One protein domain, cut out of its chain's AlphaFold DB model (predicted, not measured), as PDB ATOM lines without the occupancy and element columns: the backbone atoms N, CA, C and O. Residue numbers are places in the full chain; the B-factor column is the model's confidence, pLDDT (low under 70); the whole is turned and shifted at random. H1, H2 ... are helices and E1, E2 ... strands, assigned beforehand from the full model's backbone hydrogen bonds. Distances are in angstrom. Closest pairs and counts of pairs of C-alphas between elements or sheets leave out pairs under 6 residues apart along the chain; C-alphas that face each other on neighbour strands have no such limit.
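AT A GLANCE: This is residues 198 to 264 and 295 to 307 of the 318 residues of an uncharacterized protein of Gymnopus luxurians FD-317 M1 (UniProt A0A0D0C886). A small twisted slab of three antiparallel strands has one helix, H1, packed slantwise over one of its faces, while residues 295 to 307 form a long tail with no named element. The printed part has 80 residues, with E1, E2, E3 and H1 in that order along the chain and the sheet order E1, E2, E3. The class is mixed, helices and strands, with under half of the residues in named elements. The whole is only just compact, close to loose, with a radius of gyration of the C-alphas of 13.7 A and spans of 39 by 37 by 24 A.

IN THESE COORDINATES: E1, residues 205 to 213, begins with C-alpha 205 at (-21.789, 20.505, 26.171) and is 26.0 A long from first to last C-alpha. E2, residues 224 to 232, is also 26.0 A long. E3, residues 237 to 241, is 13.4 A long. H1, residues 249 to 259, is 15.6 A long and ends with C-alpha 259 at (-19.960, 13.794, 42.955).

HOW THE PARTS SIT: E1, E2 and E3 form a meander, each strand the antiparallel neighbour of the one before. The hairpin E1 and E2 has N 208 and O 229 within hydrogen-bond range at 2.8 A. The hairpin E2 and E3 has N 228 and O 240 at 2.8 A. H1 is on one face of the sheet in two layers, a helix layer and a sheet layer, at a height over the sheet of 8.8 A. It lies over E1 and E2, and runs slantwise to the strands, at 49 degrees to E1 on the local plane. The closest C-alphas of E1 and H1, those of Ile 212 and His 250, are 6.1 A apart. In H1 every O i to N i+4 pair is within hydrogen-bond range.

THE WHOLE: The two C-alphas farthest apart, those of Asp 264 and Trp 307, are 43.8 A apart. Residues 265 to 294 are not printed, and C-alphas 264 and 295 are 12.8 A apart across this cut. No link between named elements is long. The model's pLDDT is under 70 at residues 198 to 205, 216 to 221, 261 to 264 and 295 to 307.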
ATOM      1  N   ILE A 198     -26.230   8.200  28.871       37.06
ATOM      2  CA  ILE A 198     -26.755   8.986  27.745       37.06
ATOM      3  C   ILE A 198     -26.086  10.356  27.809       37.06
ATOM      4  O   ILE A 198     -26.628  11.320  28.344       37.06
ATOM      5  N   THR A 199     -24.862  10.415  27.305       32.78
ATOM      6  CA  THR A 199     -24.215  11.660  26.904       32.78
ATOM      7  C   THR A 199     -24.684  12.006  25.499       32.78
ATOM      8  O   THR A 199     -24.415  11.257  24.558       32.78
ATOM      9  N   ASP A 200     -25.345  13.149  25.341       37.31
ATOM     10  CA  ASP A 200     -25.378  13.830  24.048       37.31
ATOM     11  C   ASP A 200     -23.933  14.233  23.709       37.31
ATOM     12  O   ASP A 200     -23.413  15.228  24.208       37.31
ATOM     13  N   MET A 201     -23.230  13.387  22.948       37.94
ATOM     14  CA  MET A 201     -21.846  13.634  22.524       37.94
ATOM     15  C   MET A 201     -21.765  14.432  21.212       37.94
ATOM     16  O   MET A 201     -20.681  14.572  20.648       37.94
ATOM     17  N   GLY A 202     -22.889  14.960  20.707       36.62
ATOM     18  CA  GLY A 202     -22.915  15.768  19.486       36.62
ATOM     19  C   GLY A 202     -22.513  17.233  19.693       36.62
ATOM     20  O   GLY A 202     -22.241  17.939  18.720       36.62
ATOM     21  N   GLY A 203     -22.458  17.703  20.942       50.16
ATOM     22  CA  GLY A 203     -22.154  19.089  21.296       50.16
ATOM     23  C   GLY A 203     -20.929  19.234  22.198       50.16
ATOM     24  O   GLY A 203     -20.542  18.327  22.922       50.16
ATOM     25  N   ILE A 204     -20.347  20.436  22.226       61.28
ATOM     26  CA  ILE A 204     -19.324  20.853  23.214       61.28
ATOM     27  C   ILE A 204     -19.840  20.876  24.672       61.28
ATOM     28  O   ILE A 204     -19.118  21.305  25.574       61.28
ATOM     29  N   LEU A 205     -21.092  20.466  24.896       66.56
ATOM     30  CA  LEU A 205     -21.789  20.505  26.171       66.56
ATOM     31  C   LEU A 205     -22.389  19.129  26.465       66.56
ATOM     32  O   LEU A 205     -23.139  18.601  25.650       66.56
ATOM     33  N   ALA A 206     -22.105  18.591  27.647       74.06
ATOM     34  CA  ALA A 206     -22.799  17.436  28.195       74.06
ATOM     35  C   ALA A 206     -24.013  17.917  28.998       74.06
ATOM     36  O   ALA A 206     -23.886  18.791  29.856       74.06
ATOM     37  N   ILE A 207     -25.196  17.354  28.746       80.38
ATOM     38  CA  ILE A 207     -26.405  17.691  29.503       80.38
ATOM     39  C   ILE A 207     -26.843  16.481  30.328       80.38
ATOM     40  O   ILE A 207     -27.278  15.469  29.789       80.38
ATOM     41  N   HIS A 208     -26.774  16.598  31.652       82.62
ATOM     42  CA  HIS A 208     -27.247  15.581  32.589       82.62
ATOM     43  C   HIS A 208     -28.620  15.963  33.138       82.62
ATOM     44  O   HIS A 208     -28.830  17.103  33.552       82.62
ATOM     45  N   HIS A 209     -29.547  15.008  33.199       83.94
ATOM     46  CA  HIS A 209     -30.879  15.203  33.766       83.94
ATOM     47  C   HIS A 209     -31.065  14.340  35.019       83.94
ATOM     48  O   HIS A 209     -30.798  13.144  35.018       83.94
ATOM     49  N   PHE A 210     -31.571  14.961  36.080       85.69
ATOM     50  CA  PHE A 210     -31.902  14.351  37.360       85.69
ATOM     51  C   PHE A 210     -33.381  14.563  37.637       85.69
ATOM     52  O   PHE A 210     -33.938  15.626  37.368       85.69
ATOM     53  N   SER A 211     -34.014  13.566  38.232       86.00
ATOM     54  CA  SER A 211     -35.371  13.674  38.747       86.00
ATOM     55  C   SER A 211     -35.309  13.442  40.252       86.00
ATOM     56  O   SER A 211     -34.676  12.494  40.703       86.00
ATOM     57  N   ILE A 212     -35.857  14.359  41.044       86.44
ATOM     58  CA  ILE A 212     -35.592  14.430  42.487       86.44
ATOM     59  C   ILE A 212     -36.913  14.616  43.208       86.44
ATOM     60  O   ILE A 212     -37.652  15.552  42.910       86.44
ATOM     61  N   ALA A 213     -37.229  13.714  44.131       83.62
ATOM     62  CA  ALA A 213     -38.408  13.840  44.977       83.62
ATOM     63  C   ALA A 213     -38.137  14.823  46.124       83.62
ATOM     64  O   ALA A 213     -37.008  14.927  46.603       83.62
ATOM     65  N   LYS A 214     -39.176  15.545  46.556       76.69
ATOM     66  CA  LYS A 214     -39.093  16.455  47.706       76.69
ATOM     67  C   LYS A 214     -38.934  15.688  49.025       76.69
ATOM     68  O   LYS A 214     -38.234  16.156  49.913       76.69
ATOM     69  N   LEU A 215     -39.594  14.535  49.138       70.06
ATOM     70  CA  LEU A 215     -39.623  13.643  50.300       70.06
ATOM     71  C   LEU A 215     -39.724  12.191  49.801       70.06
ATOM     72  O   LEU A 215     -40.262  11.961  48.716       70.06
ATOM     73  N   ASN A 216     -39.233  11.226  50.586       61.66
ATOM     74  CA  ASN A 216     -39.232   9.802  50.212       61.66
ATOM     75  C   ASN A 216     -40.643   9.230  50.001       61.66
ATOM     76  O   ASN A 216     -40.826   8.348  49.165       61.66
ATOM     77  N   ASP A 217     -41.636   9.767  50.710       61.00
ATOM     78  CA  ASP A 217     -42.990   9.201  50.739       61.00
ATOM     79  C   ASP A 217     -43.878   9.700  49.585       61.00
ATOM     80  O   ASP A 217     -44.937   9.137  49.305       61.00
ATOM     81  N   GLU A 218     -43.448  10.737  48.861       59.81
ATOM     82  CA  GLU A 218     -44.197  11.315  47.745       59.81
ATOM     83  C   GLU A 218     -43.680  10.769  46.406       59.81
ATOM     84  O   GLU A 218     -43.003  11.448  45.632       59.81
ATOM     85  N   LEU A 219     -44.031   9.514  46.114       58.19
ATOM     86  CA  LEU A 219     -43.654   8.819  44.875       58.19
ATOM     87  C   LEU A 219     -44.375   9.351  43.620       58.19
ATOM     88  O   LEU A 219     -44.129   8.874  42.520       58.19
ATOM     89  N   GLY A 220     -45.269  10.334  43.736       66.75
ATOM     90  CA  GLY A 220     -45.969  10.899  42.583       66.75
ATOM     91  C   GLY A 220     -45.063  11.781  41.714       66.75
ATOM     92  O   GLY A 220     -44.324  12.624  42.223       66.75
ATOM     93  N   MET A 221     -45.180  11.684  40.380       62.66
ATOM     94  CA  MET A 221     -44.437  12.556  39.449       62.66
ATOM     95  C   MET A 221     -44.672  14.054  39.710       62.66
ATOM     96  O   MET A 221     -43.758  14.857  39.539       62.66
ATOM     97  N   ALA A 222     -45.863  14.435  40.184       72.94
ATOM     98  CA  ALA A 222     -46.196  15.818  40.536       72.94
ATOM     99  C   ALA A 222     -45.291  16.396  41.647       72.94
ATOM    100  O   ALA A 222     -45.013  17.600  41.694       72.94
ATOM    101  N   HIS A 223     -44.771  15.536  42.522       77.00
ATOM    102  CA  HIS A 223     -43.950  15.928  43.665       77.00
ATOM    103  C   HIS A 223     -42.459  15.982  43.333       77.00
ATOM    104  O   HIS A 223     -41.673  16.558  44.085       77.00
ATOM    105  N   ARG A 224     -42.068  15.521  42.144       83.00
ATOM    106  CA  ARG A 224     -40.680  15.536  41.692       83.00
ATOM    107  C   ARG A 224     -40.298  16.839  41.010       83.00
ATOM    108  O   ARG A 224     -41.113  17.493  40.363       83.00
ATOM    109  N   ALA A 225     -39.044  17.223  41.168       87.06
ATOM    110  CA  ALA A 225     -38.407  18.286  40.420       87.06
ATOM    111  C   ALA A 225     -37.428  17.678  39.416       87.06
ATOM    112  O   ALA A 225     -36.621  16.817  39.769       87.06
ATOM    113  N   MET A 226     -37.476  18.156  38.176       88.44
ATOM    114  CA  MET A 226     -36.419  17.891  37.206       88.44
ATOM    115  C   MET A 226     -35.294  18.899  37.421       88.44
ATOM    116  O   MET A 226     -35.543  20.104  37.512       88.44
ATOM    117  N   VAL A 227     -34.065  18.412  37.510       91.50
ATOM    118  CA  VAL A 227     -32.852  19.219  37.588       91.50
ATOM    119  C   VAL A 227     -31.975  18.860  36.400       91.50
ATOM    120  O   VAL A 227     -31.663  17.693  36.212       91.50
ATOM    121  N   SER A 228     -31.570  19.842  35.604       91.25
ATOM    122  CA  SER A 228     -30.590  19.654  34.537       91.25
ATOM    123  C   SER A 228     -29.254  20.303  34.891       91.25
ATOM    124  O   SER A 228     -29.206  21.354  35.541       91.25
ATOM    125  N   TYR A 229     -28.168  19.655  34.478       92.38
ATOM    126  CA  TYR A 229     -26.807  20.164  34.542       92.38
ATOM    127  C   TYR A 229     -26.223  20.193  33.140       92.38
ATOM    128  O   TYR A 229     -26.031  19.152  32.525       92.38
ATOM    129  N   GLU A 230     -25.971  21.394  32.643       90.62
ATOM    130  CA  GLU A 230     -25.367  21.639  31.339       90.62
ATOM    131  C   GLU A 230     -23.889  21.959  31.569       90.62
ATOM    132  O   GLU A 230     -23.565  23.047  32.044       90.62
ATOM    133  N   ALA A 231     -23.019  20.983  31.323       89.25
ATOM    134  CA  ALA A 231     -21.590  21.033  31.593       89.25
ATOM    135  C   ALA A 231     -20.795  21.247  30.310       89.25
ATOM    136  O   ALA A 231     -21.045  20.599  29.299       89.25
ATOM    137  N   SER A 232     -19.791  22.109  30.369       85.69
ATOM    138  CA  SER A 232     -18.720  22.130  29.387       85.69
ATOM    139  C   SER A 232     -17.760  20.959  29.632       85.69
ATOM    140  O   SER A 232     -17.707  20.377  30.719       85.69
ATOM    141  N   ILE A 233     -16.945  20.645  28.625       71.50
ATOM    142  CA  ILE A 233     -15.851  19.661  28.715       71.50
ATOM    143  C   ILE A 233     -14.881  19.987  29.872       71.50
ATOM    144  O   ILE A 233     -14.264  19.087  30.436       71.50
ATOM    145  N   GLY A 234     -14.765  21.261  30.265       77.38
ATOM    146  CA  GLY A 234     -13.958  21.711  31.402       77.38
ATOM    147  C   GLY A 234     -14.527  21.349  32.779       77.38
ATOM    148  O   GLY A 234     -13.880  21.615  33.791       77.38
ATOM    149  N   GLY A 235     -15.720  20.747  32.837       75.44
ATOM    150  CA  GLY A 235     -16.390  20.358  34.077       75.44
ATOM    151  C   GLY A 235     -17.116  21.504  34.784       75.44
ATOM    152  O   GLY A 235     -17.787  21.269  35.791       75.44
ATOM    153  N   ASP A 236     -17.029  22.728  34.267       88.94
ATOM    154  CA  ASP A 236     -17.890  23.842  34.641       88.94
ATOM    155  C   ASP A 236     -19.261  23.701  33.976       88.94
ATOM    156  O   ASP A 236     -19.376  23.274  32.832       88.94
ATOM    157  N   GLY A 237     -20.326  24.052  34.688       91.75
ATOM    158  CA  GLY A 237     -21.664  23.918  34.135       91.75
ATOM    159  C   GLY A 237     -22.736  24.673  34.892       91.75
ATOM    160  O   GLY A 237     -22.546  25.146  36.019       91.75
ATOM    161  N   VAL A 238     -23.896  24.780  34.256       94.81
ATOM    162  CA  VAL A 238     -25.055  25.505  34.768       94.81
ATOM    163  C   VAL A 238     -26.101  24.514  35.258       94.81
ATOM    164  O   VAL A 238     -26.549  23.638  34.525       94.81
ATOM    165  N   TRP A 239     -26.519  24.690  36.511       95.00
ATOM    166  CA  TRP A 239     -27.604  23.927  37.123       95.00
ATOM    167  C   TRP A 239     -28.936  24.659  36.949       95.00
ATOM    168  O   TRP A 239     -29.029  25.858  37.227       95.00
ATOM    169  N   LYS A 240     -29.975  23.938  36.527       95.31
ATOM    170  CA  LYS A 240     -31.338  24.463  36.365       95.31
ATOM    171  C   LYS A 240     -32.326  23.503  37.022       95.31
ATOM    172  O   LYS A 240     -32.378  22.336  36.657       95.31
ATOM    173  N   CYS A 241     -33.124  23.976  37.973       94.75
ATOM    174  CA  CYS A 241     -34.262  23.228  38.504       94.75
ATOM    175  C   CYS A 241     -35.564  23.742  37.890       94.75
ATOM    176  O   CYS A 241     -35.802  24.949  37.857       94.75
ATOM    177  N   ALA A 242     -36.430  22.824  37.463       90.88
ATOM    178  CA  ALA A 242     -37.722  23.150  36.866       90.88
ATOM    179  C   ALA A 242     -38.707  23.820  37.843       90.88
ATOM    180  O   ALA A 242     -39.587  24.549  37.394       90.88
ATOM    181  N   LYS A 243     -38.578  23.578  39.157       86.44
ATOM    182  CA  LYS A 243     -39.476  24.149  40.178       86.44
ATOM    183  C   LYS A 243     -38.965  25.471  40.751       86.44
ATOM    184  O   LYS A 243     -39.717  26.433  40.831       86.44
ATOM    185  N   ASP A 244     -37.680  25.518  41.099       83.44
ATOM    186  CA  ASP A 244     -37.182  26.495  42.078       83.44
ATOM    187  C   ASP A 244     -35.978  27.326  41.579       83.44
ATOM    188  O   ASP A 244     -35.331  28.026  42.354       83.44
ATOM    189  N   GLY A 245     -35.638  27.260  40.286       83.94
ATOM    190  CA  GLY A 245     -34.546  28.057  39.709       83.94
ATOM    191  C   GLY A 245     -33.144  27.479  39.954       83.94
ATOM    192  O   GLY A 245     -32.954  26.268  39.900       83.94
ATOM    193  N   SER A 246     -32.129  28.334  40.130       85.38
ATOM    194  CA  SER A 246     -30.702  27.942  40.153       85.38
ATOM    195  C   SER A 246     -30.143  27.576  41.536       85.38
ATOM    196  O   SER A 246     -29.026  27.063  41.623       85.38
ATOM    197  N   ALA A 247     -30.894  27.817  42.613       88.56
ATOM    198  CA  ALA A 247     -30.462  27.567  43.986       88.56
ATOM    199  C   ALA A 247     -31.604  26.948  44.796       88.56
ATOM    200  O   ALA A 247     -32.357  27.640  45.472       88.56
ATOM    201  N   CYS A 248     -31.741  25.629  44.705       91.88
ATOM    202  CA  CYS A 248     -32.756  24.891  45.442       91.88
ATOM    203  C   CYS A 248     -32.203  23.593  46.018       91.88
ATOM    204  O   CYS A 248     -31.170  23.083  45.570       91.88
ATOM    205  N   ILE A 249     -32.934  23.034  46.982       89.94
ATOM    206  CA  ILE A 249     -32.576  21.773  47.637       89.94
ATOM    207  C   ILE A 249     -32.394  20.632  46.628       89.94
ATOM    208  O   ILE A 249     -31.452  19.853  46.745       89.94
ATOM    209  N   HIS A 250     -33.203  20.605  45.564       91.75
ATOM    210  CA  HIS A 250     -33.088  19.619  44.494       91.75
ATOM    211  C   HIS A 250     -31.709  19.680  43.811       91.75
ATOM    212  O   HIS A 250     -31.065  18.655  43.622       91.75
ATOM    213  N   ILE A 251     -31.195  20.876  43.500       93.06
ATOM    214  CA  ILE A 251     -29.859  21.029  42.894       93.06
ATOM    215  C   ILE A 251     -28.765  20.542  43.845       93.06
ATOM    216  O   ILE A 251     -27.829  19.871  43.408       93.06
ATOM    217  N   SER A 252     -28.874  20.842  45.138       90.81
ATOM    218  CA  SER A 252     -27.915  20.366  46.141       90.81
ATOM    219  C   SER A 252     -27.876  18.839  46.206       90.81
ATOM    220  O   SER A 252     -26.792  18.254  46.199       90.81
ATOM    221  N   VAL A 253     -29.043  18.188  46.187       87.50
ATOM    222  CA  VAL A 253     -29.158  16.722  46.146       87.50
ATOM    223  C   VAL A 253     -28.555  16.157  44.854       87.50
ATOM    224  O   VAL A 253     -27.758  15.222  44.907       87.50
ATOM    225  N   ALA A 254     -28.845  16.766  43.701       89.12
ATOM    226  CA  ALA A 254     -28.280  16.354  42.414       89.12
ATOM    227  C   ALA A 254     -26.745  16.445  42.391       89.12
ATOM    228  O   ALA A 254     -26.071  15.530  41.923       89.12
ATOM    229  N   ARG A 255     -26.182  17.530  42.939       91.00
ATOM    230  CA  ARG A 255     -24.729  17.736  43.053       91.00
ATOM    231  C   ARG A 255     -24.070  16.676  43.923       91.00
ATOM    232  O   ARG A 255     -23.032  16.147  43.530       91.00
ATOM    233  N   LYS A 256     -24.660  16.369  45.086       86.50
ATOM    234  CA  LYS A 256     -24.180  15.289  45.964       86.50
ATOM    235  C   LYS A 256     -24.176  13.959  45.212       86.50
ATOM    236  O   LYS A 256     -23.138  13.304  45.148       86.50
ATOM    237  N   SER A 257     -25.289  13.644  44.543       83.06
ATOM    238  CA  SER A 257     -25.406  12.435  43.724       83.06
ATOM    239  C   SER A 257     -24.312  12.370  42.659       83.06
ATOM    240  O   SER A 257     -23.572  11.392  42.636       83.06
ATOM    241  N   MET A 258     -24.115  13.423  41.853       82.56
ATOM    242  CA  MET A 258     -23.125  13.469  40.764       82.56
ATOM    243  C   MET A 258     -21.674  13.339  41.240       82.56
ATOM    244  O   MET A 258     -20.884  12.659  40.588       82.56
ATOM    245  N   ARG A 259     -21.319  13.915  42.395       84.69
ATOM    246  CA  ARG A 259     -19.960  13.794  42.955       84.69
ATOM    247  C   ARG A 259     -19.618  12.370  43.392       84.69
ATOM    248  O   ARG A 259     -18.448  12.065  43.562       84.69
ATOM    249  N   GLY A 260     -20.622  11.513  43.589       73.19
ATOM    250  CA  GLY A 260     -20.406  10.150  44.097       73.19
ATOM    251  C   GLY A 260     -19.956  10.143  45.556       73.19
ATOM    252  O   GLY A 260     -19.602   9.104  46.093       73.19
ATOM    253  N   VAL A 261     -20.008  11.313  46.189       57.06
ATOM    254  CA  VAL A 261     -19.714  11.561  47.590       57.06
ATOM    255  C   VAL A 261     -21.024  11.316  48.334       57.06
ATOM    256  O   VAL A 261     -21.693  12.243  48.783       57.06
ATOM    257  N   PHE A 262     -21.432  10.050  48.380       55.09
ATOM    258  CA  PHE A 262     -22.173   9.544  49.528       55.09
ATOM    259  C   PHE A 262     -21.077   9.197  50.523       55.09
ATOM    260  O   PHE A 262     -20.644   8.055  50.594       55.09
ATOM    261  N   LEU A 263     -20.483  10.225  51.138       49.19
ATOM    262  CA  LEU A 263     -19.683   9.949  52.316       49.19
ATOM    263  C   LEU A 263     -20.693   9.411  53.307       49.19
ATOM    264  O   LEU A 263     -21.637  10.114  53.667       49.19
ATOM    265  N   ASP A 264     -20.540   8.134  53.617       52.47
ATOM    266  CA  ASP A 264     -21.046   7.577  54.847       52.47
ATOM    267  C   ASP A 264     -20.568   8.545  55.938       52.47
ATOM    268  O   ASP A 264     -19.365   8.656  56.186       52.47
ATOM    269  N   ARG A 295     -26.710   3.925  44.020       32.00
ATOM    270  CA  ARG A 295     -26.897   5.354  43.708       32.00
ATOM    271  C   ARG A 295     -28.302   5.778  43.253       32.00
ATOM    272  O   ARG A 295     -28.774   5.347  42.210       32.00
ATOM    273  N   ALA A 296     -28.890   6.738  43.970       33.75
ATOM    274  CA  ALA A 296     -30.188   7.353  43.690       33.75
ATOM    275  C   ALA A 296     -30.383   7.768  42.213       33.75
ATOM    276  O   ALA A 296     -30.055   8.883  41.799       33.75
ATOM    277  N   ILE A 297     -30.959   6.846  41.445       34.00
ATOM    278  CA  ILE A 297     -31.641   7.062  40.178       34.00
ATOM    279  C   ILE A 297     -33.114   7.171  40.541       34.00
ATOM    280  O   ILE A 297     -33.665   6.380  41.304       34.00
ATOM    281  N   SER A 298     -33.766   8.202  40.036       31.70
ATOM    282  CA  SER A 298     -35.190   8.379  40.241       31.70
ATOM    283  C   SER A 298     -35.947   7.369  39.367       31.70
ATOM    284  O   SER A 298     -36.281   7.604  38.211       31.70
ATOM    285  N   TYR A 299     -36.214   6.204  39.948       42.53
ATOM    286  CA  TYR A 299     -36.987   5.121  39.349       42.53
ATOM    287  C   TYR A 299     -38.488   5.372  39.495       42.53
ATOM    288  O   TYR A 299     -39.166   4.677  40.248       42.53
ATOM    289  N   LEU A 300     -39.033   6.377  38.808       38.19
ATOM    290  CA  LEU A 300     -40.427   6.199  38.396       38.19
ATOM    291  C   LEU A 300     -40.388   5.768  36.946       38.19
ATOM    292  O   LEU A 300     -39.738   6.466  36.162       38.19
ATOM    293  N   PRO A 301     -41.070   4.671  36.578       41.25
ATOM    294  CA  PRO A 301     -41.413   4.481  35.185       41.25
ATOM    295  C   PRO A 301     -42.091   5.778  34.752       41.25
ATOM    296  O   PRO A 301     -43.108   6.181  35.323       41.25
ATOM    297  N   ILE A 302     -41.478   6.491  33.808       43.91
ATOM    298  CA  ILE A 302     -42.204   7.518  33.077       43.91
ATOM    299  C   ILE A 302     -43.316   6.725  32.413       43.91
ATOM    300  O   ILE A 302     -43.045   5.937  31.506       43.91
ATOM    301  N   LEU A 303     -44.528   6.827  32.966       43.50
ATOM    302  CA  LEU A 303     -45.662   6.093  32.437       43.50
ATOM    303  C   LEU A 303     -45.751   6.458  30.955       43.50
ATOM    304  O   LEU A 303     -45.712   7.657  30.638       43.50
ATOM    305  N   PRO A 304     -45.816   5.459  30.055       47.19
ATOM    306  CA  PRO A 304     -46.025   5.732  28.652       47.19
ATOM    307  C   PRO A 304     -47.222   6.678  28.538       47.19
ATOM    308  O   PRO A 304     -48.188   6.533  29.298       47.19
ATOM    309  N   PRO A 305     -47.188   7.677  27.645       45.47
ATOM    310  CA  PRO A 305     -48.349   8.527  27.448       45.47
ATOM    311  C   PRO A 305     -49.580   7.648  27.179       45.47
ATOM    312  O   PRO A 305     -49.455   6.565  26.622       45.47
ATOM    313  N   HIS A 306     -50.773   8.091  27.581       52.72
ATOM    314  CA  HIS A 306     -51.975   7.238  27.672       52.72
ATOM    315  C   HIS A 306     -52.323   6.466  26.382       52.72
ATOM    316  O   HIS A 306     -52.962   5.417  26.420       52.72
ATOM    317  N   TRP A 307     -51.895   6.985  25.231       58.66
ATOM    318  CA  TRP A 307     -52.059   6.369  23.915       58.66
ATOM    319  C   TRP A 307     -51.079   5.213  23.633       58.66
ATOM    320  O   TRP A 307     -51.330   4.409  22.741       58.66
TER     321      TRP A 307